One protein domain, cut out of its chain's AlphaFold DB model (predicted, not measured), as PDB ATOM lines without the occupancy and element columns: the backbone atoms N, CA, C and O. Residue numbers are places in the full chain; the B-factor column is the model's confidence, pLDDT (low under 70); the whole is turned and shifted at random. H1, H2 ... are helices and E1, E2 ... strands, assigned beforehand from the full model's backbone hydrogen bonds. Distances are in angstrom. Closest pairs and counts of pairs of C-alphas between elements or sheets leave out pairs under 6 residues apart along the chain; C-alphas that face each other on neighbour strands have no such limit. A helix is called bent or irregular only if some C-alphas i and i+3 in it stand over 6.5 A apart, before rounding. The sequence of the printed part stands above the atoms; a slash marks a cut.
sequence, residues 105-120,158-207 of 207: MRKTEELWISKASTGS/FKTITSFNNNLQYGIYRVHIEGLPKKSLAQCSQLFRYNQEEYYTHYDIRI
ATOM      1  N   MET A 105     280.226 327.625 134.147       51.09
ATOM      2  CA  MET A 105     281.234 328.508 133.530       51.09
ATOM      3  C   MET A 105     281.289 328.404 131.995       51.09
ATOM      4  O   MET A 105     281.597 329.391 131.331       51.09
ATOM      5  N   ARG A 106     280.944 327.239 131.428       54.59
ATOM      6  CA  ARG A 106     280.874 327.016 129.976       54.59
ATOM      7  C   ARG A 106     279.629 327.649 129.347       54.59
ATOM      8  O   ARG A 106     279.744 328.310 128.321       54.59
ATOM      9  N   LYS A 107     278.460 327.511 129.983       61.28
ATOM     10  CA  LYS A 107     277.235 328.210 129.553       61.28
ATOM     11  C   LYS A 107     277.325 329.711 129.794       61.28
ATOM     12  O   LYS A 107     276.763 330.477 129.023       61.28
ATOM     13  N   THR A 108     278.017 330.143 130.846       70.19
ATOM     14  CA  THR A 108     278.182 331.563 131.166       70.19
ATOM     15  C   THR A 108     278.997 332.266 130.082       70.19
ATOM     16  O   THR A 108     278.587 333.329 129.631       70.19
ATOM     17  N   GLU A 109     280.098 331.677 129.607       78.06
ATOM     18  CA  GLU A 109     280.900 332.253 128.512       78.06
ATOM     19  C   GLU A 109     280.119 332.313 127.204       78.06
ATOM     20  O   GLU A 109     280.033 333.377 126.593       78.06
ATOM     21  N   GLU A 110     279.479 331.209 126.821       82.38
ATOM     22  CA  GLU A 110     278.616 331.158 125.639       82.38
ATOM     23  C   GLU A 110     277.507 332.214 125.705       82.38
ATOM     24  O   GLU A 110     277.260 332.933 124.736       82.38
ATOM     25  N   LEU A 111     276.876 332.368 126.872       85.44
ATOM     26  CA  LEU A 111     275.844 333.369 127.095       85.44
ATOM     27  C   LEU A 111     276.398 334.788 126.957       85.44
ATOM     28  O   LEU A 111     275.755 335.624 126.330       85.44
ATOM     29  N   TRP A 112     277.569 335.079 127.523       87.12
ATOM     30  CA  TRP A 112     278.184 336.407 127.442       87.12
ATOM     31  C   TRP A 112     278.603 336.743 126.010       87.12
ATOM     32  O   TRP A 112     278.335 337.851 125.550       87.12
ATOM     33  N   ILE A 113     279.181 335.784 125.284       86.94
ATOM     34  CA  ILE A 113     279.513 335.931 123.862       86.94
ATOM     35  C   ILE A 113     278.240 336.172 123.054       86.94
ATOM     36  O   ILE A 113     278.191 337.118 122.273       86.94
ATOM     37  N   SER A 114     277.199 335.367 123.262       87.81
ATOM     38  CA  SER A 114     275.920 335.491 122.556       87.81
ATOM     39  C   SER A 114     275.252 336.841 122.821       87.81
ATOM     40  O   SER A 114     274.844 337.526 121.886       87.81
ATOM     41  N   LYS A 115     275.228 337.286 124.082       87.69
ATOM     42  CA  LYS A 115     274.653 338.579 124.467       87.69
ATOM     43  C   LYS A 115     275.468 339.769 123.971       87.69
ATOM     44  O   LYS A 115     274.876 340.802 123.684       87.69
ATOM     45  N   ALA A 116     276.792 339.652 123.868       86.94
ATOM     46  CA  ALA A 116     277.651 340.698 123.308       86.94
ATOM     47  C   ALA A 116     277.655 340.700 121.767       86.94
ATOM     48  O   ALA A 116     277.949 341.725 121.149       86.94
ATOM     49  N   SER A 117     277.326 339.566 121.140       85.31
ATOM     50  CA  SER A 117     277.299 339.399 119.686       85.31
ATOM     51  C   SER A 117     276.161 340.209 119.086       85.31
ATOM     52  O   SER A 117     275.012 339.781 119.003       85.31
ATOM     53  N   THR A 118     276.506 341.410 118.644       79.69
ATOM     54  CA  THR A 118     275.559 342.337 118.045       79.69
ATOM     55  C   THR A 118     275.827 342.419 116.547       79.69
ATOM     56  O   THR A 118     276.963 342.599 116.120       79.69
ATOM     57  N   GLY A 119     274.778 342.251 115.738       76.19
ATOM     58  CA  GLY A 119     274.878 342.364 114.280       76.19
ATOM     59  C   GLY A 119     275.130 343.797 113.800       76.19
ATOM     60  O   GLY A 119     275.200 344.734 114.601       76.19
ATOM     61  N   SER A 120     275.198 343.964 112.478       79.44
ATOM     62  CA  SER A 120     275.476 345.236 111.802       79.44
ATOM     63  C   SER A 120     274.663 346.421 112.337       79.44
ATOM     64  O   SER A 120     273.487 346.292 112.696       79.44
ATOM     65  N   PHE A 158     286.813 334.752 133.974       83.31
ATOM     66  CA  PHE A 158     285.806 335.600 134.613       83.31
ATOM     67  C   PHE A 158     286.392 336.336 135.812       83.31
ATOM     68  O   PHE A 158     286.891 335.716 136.754       83.31
ATOM     69  N   LYS A 159     286.313 337.671 135.795       83.50
ATOM     70  CA  LYS A 159     286.802 338.532 136.880       83.50
ATOM     71  C   LYS A 159     285.812 339.651 137.169       83.50
ATOM     72  O   LYS A 159     285.316 340.304 136.256       83.50
ATOM     73  N   THR A 160     285.583 339.910 138.453       83.25
ATOM     74  CA  THR A 160     284.872 341.108 138.906       83.25
ATOM     75  C   THR A 160     285.884 342.225 139.101       83.25
ATOM     76  O   THR A 160     286.819 342.092 139.891       83.25
ATOM     77  N   ILE A 161     285.699 343.327 138.383       80.75
ATOM     78  CA  ILE A 161     286.571 344.498 138.452       80.75
ATOM     79  C   ILE A 161     285.851 345.570 139.271       80.75
ATOM     80  O   ILE A 161     284.706 345.908 138.983       80.75
ATOM     81  N   THR A 162     286.508 346.097 140.303       76.69
ATOM     82  CA  THR A 162     285.947 347.140 141.181       76.69
ATOM     83  C   THR A 162     286.281 348.558 140.725       76.69
ATOM     84  O   THR A 162     285.639 349.505 141.168       76.69
ATOM     85  N   SER A 163     287.280 348.724 139.854       75.88
ATOM     86  CA  SER A 163     287.692 350.024 139.317       75.88
ATOM     87  C   SER A 163     288.180 349.896 137.877       75.88
ATOM     88  O   SER A 163     288.908 348.966 137.532       75.88
ATOM     89  N   PHE A 164     287.759 350.834 137.034       71.62
ATOM     90  CA  PHE A 164     288.209 350.918 135.653       71.62
ATOM     91  C   PHE A 164     289.580 351.598 135.600       71.62
ATOM     92  O   PHE A 164     289.727 352.749 136.001       71.62
ATOM     93  N   ASN A 165     290.585 350.881 135.099       72.00
ATOM     94  CA  ASN A 165     291.861 351.482 134.722       72.00
ATOM     95  C   ASN A 165     291.746 352.032 133.293       72.00
ATOM     96  O   ASN A 165     291.042 351.446 132.474       72.00
ATOM     97  N   ASN A 166     292.496 353.088 132.959       70.50
ATOM     98  CA  ASN A 166     292.445 353.736 131.633       70.50
ATOM     99  C   ASN A 166     292.763 352.795 130.450       70.50
ATOM    100  O   ASN A 166     292.481 353.138 129.308       70.50
ATOM    101  N   ASN A 167     293.335 351.615 130.712       75.88
ATOM    102  CA  ASN A 167     293.560 350.574 129.715       75.88
ATOM    103  C   ASN A 167     292.680 349.360 130.023       75.88
ATOM    104  O   ASN A 167     293.014 348.545 130.890       75.88
ATOM    105  N   LEU A 168     291.577 349.228 129.286       79.88
ATOM    106  CA  LEU A 168     290.756 348.022 129.301       79.88
ATOM    107  C   LEU A 168     291.531 346.862 128.685       79.88
ATOM    108  O   LEU A 168     292.126 346.983 127.614       79.88
ATOM    109  N   GLN A 169     291.512 345.723 129.370       84.44
ATOM    110  CA  GLN A 169     292.024 344.485 128.800       84.44
ATOM    111  C   GLN A 169     291.071 343.977 127.715       84.44
ATOM    112  O   GLN A 169     289.885 344.314 127.690       84.44
ATOM    113  N   TYR A 170     291.585 343.136 126.827       86.06
ATOM    114  CA  TYR A 170     290.755 342.424 125.869       86.06
ATOM    115  C   TYR A 170     289.681 341.604 126.601       86.06
ATOM    116  O   TYR A 170     290.005 340.805 127.478       86.06
ATOM    117  N   GLY A 171     288.410 341.796 126.248       88.81
ATOM    118  CA  GLY A 171     287.318 341.035 126.847       88.81
ATOM    119  C   GLY A 171     285.928 341.612 126.603       88.81
ATOM    120  O   GLY A 171     285.763 342.610 125.891       88.81
ATOM    121  N   ILE A 172     284.949 340.943 127.215       89.88
ATOM    122  CA  ILE A 172     283.548 341.359 127.322       89.88
ATOM    123  C   ILE A 172     283.321 341.868 128.743       89.88
ATOM    124  O   ILE A 172     283.697 341.221 129.721       89.88
ATOM    125  N   TYR A 173     282.674 343.017 128.849       88.94
ATOM    126  CA  TYR A 173     282.373 343.704 130.088       88.94
ATOM    127  C   TYR A 173     280.867 343.846 130.225       88.94
ATOM    128  O   TYR A 173     280.177 344.224 129.278       88.94
ATOM    129  N   ARG A 174     280.363 343.585 131.429       88.88
ATOM    130  CA  ARG A 174     278.994 343.929 131.790       88.88
ATOM    131  C   ARG A 174     278.987 345.345 132.359       88.88
ATOM    132  O   ARG A 174     279.526 345.559 133.445       88.88
ATOM    133  N   VAL A 175     278.427 346.299 131.623       84.50
ATOM    134  CA  VAL A 175     278.458 347.727 131.967       84.50
ATOM    135  C   VAL A 175     277.074 348.334 131.819       84.50
ATOM    136  O   VAL A 175     276.483 348.298 130.742       84.50
ATOM    137  N   HIS A 176     276.590 348.955 132.892       84.31
ATOM    138  CA  HIS A 176     275.406 349.799 132.829       84.31
ATOM    139  C   HIS A 176     275.800 351.170 132.268       84.31
ATOM    140  O   HIS A 176     276.607 351.879 132.872       84.31
ATOM    141  N   ILE A 177     275.266 351.529 131.100       77.62
ATOM    142  CA  ILE A 177     275.507 352.840 130.488       77.62
ATOM    143  C   ILE A 177     274.363 353.770 130.888       77.62
ATOM    144  O   ILE A 177     273.228 353.600 130.441       77.62
ATOM    145  N   GLU A 178     274.667 354.767 131.716       72.56
ATOM    146  CA  GLU A 178     273.695 355.775 132.134       72.56
ATOM    147  C   GLU A 178     273.567 356.901 131.100       72.56
ATOM    148  O   GLU A 178     274.556 357.447 130.612       72.56
ATOM    149  N   GLY A 179     272.322 357.299 130.822       62.00
ATOM    150  CA  GLY A 179     272.004 358.436 129.964       62.00
ATOM    151  C   GLY A 179     272.012 358.102 128.470       62.00
ATOM    152  O   GLY A 179     273.016 357.698 127.891       62.00
ATOM    153  N   LEU A 180     270.881 358.342 127.804       61.28
ATOM    154  CA  LEU A 180     270.852 358.418 126.345       61.28
ATOM    155  C   LEU A 180     271.276 359.837 125.943       61.28
ATOM    156  O   LEU A 180     270.566 360.794 126.281       61.28
ATOM    157  N   PRO A 181     272.405 360.024 125.236       64.06
ATOM    158  CA  PRO A 181     272.776 361.334 124.741       64.06
ATOM    159  C   PRO A 181     271.688 361.797 123.769       64.06
ATOM    160  O   PRO A 181     271.293 361.079 122.849       64.06
ATOM    161  N   LYS A 182     271.168 363.009 123.986       62.25
ATOM    162  CA  LYS A 182     270.230 363.640 123.050       62.25
ATOM    163  C   LYS A 182     270.874 363.676 121.661       62.25
ATOM    164  O   LYS A 182     272.058 363.977 121.559       62.25
ATOM    165  N   LYS A 183     270.086 363.448 120.602       62.19
ATOM    166  CA  LYS A 183     270.562 363.438 119.200       62.19
ATOM    167  C   LYS A 183     271.374 364.681 118.803       62.19
ATOM    168  O   LYS A 183     272.188 364.615 117.897       62.19
ATOM    169  N   SER A 184     271.141 365.810 119.471       61.09
ATOM    170  CA  SER A 184     271.842 367.078 119.247       61.09
ATOM    171  C   SER A 184     273.206 367.190 119.943       61.09
ATOM    172  O   SER A 184     273.896 368.188 119.755       61.09
ATOM    173  N   LEU A 185     273.589 366.221 120.779       63.38
ATOM    174  CA  LEU A 185     274.862 366.209 121.496       63.38
ATOM    175  C   LEU A 185     275.917 365.449 120.692       63.38
ATOM    176  O   LEU A 185     275.647 364.372 120.171       63.38
ATOM    177  N   ALA A 186     277.153 365.955 120.698       60.03
ATOM    178  CA  ALA A 186     278.302 365.328 120.031       60.03
ATOM    179  C   ALA A 186     278.597 363.886 120.504       60.03
ATOM    180  O   ALA A 186     279.285 363.134 119.824       60.03
ATOM    181  N   GLN A 187     278.071 363.503 121.670       59.28
ATOM    182  CA  GLN A 187     278.181 362.161 122.247       59.28
ATOM    183  C   GLN A 187     277.249 361.137 121.567       59.28
ATOM    184  O   GLN A 187     277.446 359.936 121.727       59.28
ATOM    185  N   CYS A 188     276.244 361.579 120.800       63.66
ATOM    186  CA  CYS A 188     275.359 360.711 120.024       63.66
ATOM    187  C   CYS A 188     275.951 360.503 118.622       63.66
ATOM    188  O   CYS A 188     275.624 361.226 117.684       63.66
ATOM    189  N   SER A 189     276.859 359.537 118.472       62.81
ATOM    190  CA  SER A 189     277.605 359.357 117.219       62.81
ATOM    191  C   SER A 189     276.827 358.653 116.101       62.81
ATOM    192  O   SER A 189     277.367 358.543 115.011       62.81
ATOM    193  N   GLN A 190     275.614 358.131 116.348       69.38
ATOM    194  CA  GLN A 190     274.867 357.198 115.465       69.38
ATOM    195  C   GLN A 190     275.627 355.897 115.098       69.38
ATOM    196  O   GLN A 190     275.034 354.959 114.576       69.38
ATOM    197  N   LEU A 191     276.918 355.815 115.432       73.38
ATOM    198  CA  LEU A 191     277.851 354.718 115.178       73.38
ATOM    199  C   LEU A 191     277.984 353.768 116.376       73.38
ATOM    200  O   LEU A 191     278.872 352.922 116.395       73.38
ATOM    201  N   PHE A 192     277.133 353.922 117.390       78.56
ATOM    202  CA  PHE A 192     277.120 353.080 118.577       78.56
ATOM    203  C   PHE A 192     275.733 352.482 118.784       78.56
ATOM    204  O   PHE A 192     274.726 353.195 118.752       78.56
ATOM    205  N   ARG A 193     275.685 351.170 119.016       77.12
ATOM    206  CA  ARG A 193     274.450 350.441 119.293       77.12
ATOM    207  C   ARG A 193     274.417 350.044 120.762       77.12
ATOM    208  O   ARG A 193     275.254 349.281 121.223       77.12
ATOM    209  N   TYR A 194     273.404 350.530 121.474       79.00
ATOM    210  CA  TYR A 194     273.159 350.128 122.854       79.00
ATOM    211  C   TYR A 194     272.742 348.661 122.920       79.00
ATOM    212  O   TYR A 194     271.831 348.230 122.205       79.00
ATOM    213  N   ASN A 195     273.390 347.919 123.812       81.12
ATOM    214  CA  ASN A 195     273.012 346.565 124.154       81.12
ATOM    215  C   ASN A 195     272.082 346.588 125.371       81.12
ATOM    216  O   ASN A 195     272.485 347.000 126.459       81.12
ATOM    217  N   GLN A 196     270.843 346.128 125.188       78.50
ATOM    218  CA  GLN A 196     269.846 346.035 126.262       78.50
ATOM    219  C   GLN A 196     270.259 345.058 127.366       78.50
ATOM    220  O   GLN A 196     269.840 345.208 128.506       78.50
ATOM    221  N   GLU A 197     271.099 344.081 127.030       82.06
ATOM    222  CA  GLU A 197     271.627 343.100 127.973       82.06
ATOM    223  C   GLU A 197     272.866 343.609 128.726       82.06
ATOM    224  O   GLU A 197     273.368 342.911 129.602       82.06
ATOM    225  N   GLU A 198     273.355 344.814 128.403       87.75
ATOM    226  CA  GLU A 198     274.483 345.482 129.070       87.75
ATOM    227  C   GLU A 198     275.851 344.810 128.869       87.75
ATOM    228  O   GLU A 198     276.777 345.049 129.641       87.75
ATOM    229  N   TYR A 199     276.008 343.985 127.829       89.62
ATOM    230  CA  TYR A 199     277.289 343.364 127.479       89.62
ATOM    231  C   TYR A 199     277.974 344.124 126.349       89.62
ATOM    232  O   TYR A 199     277.415 344.286 125.264       89.62
ATOM    233  N   TYR A 200     279.206 344.553 126.590       88.00
ATOM    234  CA  TYR A 200     279.981 345.374 125.666       88.00
ATOM    235  C   TYR A 200     281.406 344.847 125.557       88.00
ATOM    236  O   TYR A 200     281.974 344.338 126.523       88.00
ATOM    237  N   THR A 201     282.007 344.956 124.380       88.69
ATOM    238  CA  THR A 201     283.411 344.592 124.181       88.69
ATOM    239  C   THR A 201     284.332 345.730 124.624       88.69
ATOM    240  O   THR A 201     283.929 346.884 124.741       88.69
ATOM    241  N   HIS A 202     285.614 345.435 124.823       84.62
ATOM    242  CA  HIS A 202     286.642 346.465 125.027       84.62
ATOM    243  C   HIS A 202     286.726 347.526 123.904       84.62
ATOM    244  O   HIS A 202     287.293 348.588 124.143       84.62
ATOM    245  N   TYR A 203     286.177 347.277 122.706       82.62
ATOM    246  CA  TYR A 203     286.093 348.286 121.639       82.62
ATOM    247  C   TYR A 203     284.934 349.271 121.832       82.62
ATOM    248  O   TYR A 203     285.011 350.412 121.374       82.62
ATOM    249  N   ASP A 204     283.876 348.831 122.509       81.88
ATOM    250  CA  ASP A 204     282.644 349.593 122.723       81.88
ATOM    251  C   ASP A 204     282.787 350.628 123.845       81.88
ATOM    252  O   ASP A 204     282.053 351.615 123.891       81.88
ATOM    253  N   ILE A 205     283.737 350.413 124.758       81.38
ATOM    254  CA  ILE A 205     283.889 351.203 125.979       81.38
ATOM    255  C   ILE A 205     285.092 352.138 125.850       81.38
ATOM    256  O   ILE A 205     286.210 351.717 125.556       81.38
ATOM    257  N   ARG A 206     284.869 353.423 126.141       74.69
ATOM    258  CA  ARG A 206     285.923 354.420 126.368       74.69
ATOM    259  C   ARG A 206     285.755 355.003 127.768       74.69
ATOM    260  O   ARG A 206     284.635 355.347 128.138       74.69
ATOM    261  N   ILE A 207     286.856 355.087 128.515       68.88
ATOM    262  CA  ILE A 207     286.938 355.645 129.876       68.88
ATOM    263  C   ILE A 207     287.674 356.979 129.816       68.88
ATOM    264  O   ILE A 207     288.677 357.047 129.066       68.88
TER     265      ILE A 207
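AT A GLANCE: This is residues 105 to 120 and 158 to 207 of the 207 residues of an uncharacterized protein of Rhizophagus irregularis (UniProt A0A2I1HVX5). There is little regular structure here: a tiny antiparallel hairpin, E1 and E2, has the end of one helix, H1, near it, while the long loop between the strands reaches out away from H1 and sticks out at residues 182 to 187. The 66 printed residues hold H1, E1 and E2 in that order, class mixed, with only 18 residues in named elements. The whole is only just loose, close to compact, with a radius of gyration of the C-alphas of 13.2 A, and only just elongated, spanning 42 by 28 by 17 A.

HOW THE PARTS SIT: E1, residues 172 to 174, and E2, residues 199 to 201, form a hairpin of antiparallel neighbours at 144 degrees; N 173 and O 200 are within hydrogen-bond range at 2.8 A. The closest C-alphas of E2 and H1, residues 105 to 116, are those of Tyr 199 and Ala 116, 5.0 A apart. In H1 every O i to N i+4 pair is within hydrogen-bond range.

IN THESE COORDINATES: H1 measures 16.3 A from C-alpha 105 at (281.234, 328.508, 133.530) to C-alpha 116; E1 measures 6.9 A. E2 measures 7.1 A, ending at C-alpha 201, (283.411, 344.592, 124.181).

THE WHOLE: The farthest C-alphas, of Arg 106 and Ser 184, are 42.4 A apart. Residues 121 to 157 are not printed, a gap of 26.8 A between C-alphas 120 and 158. E1 to E2 is a long link of 24 residues. The pLDDT is under 70 at residues 105 to 107, 179 to 190 and 207.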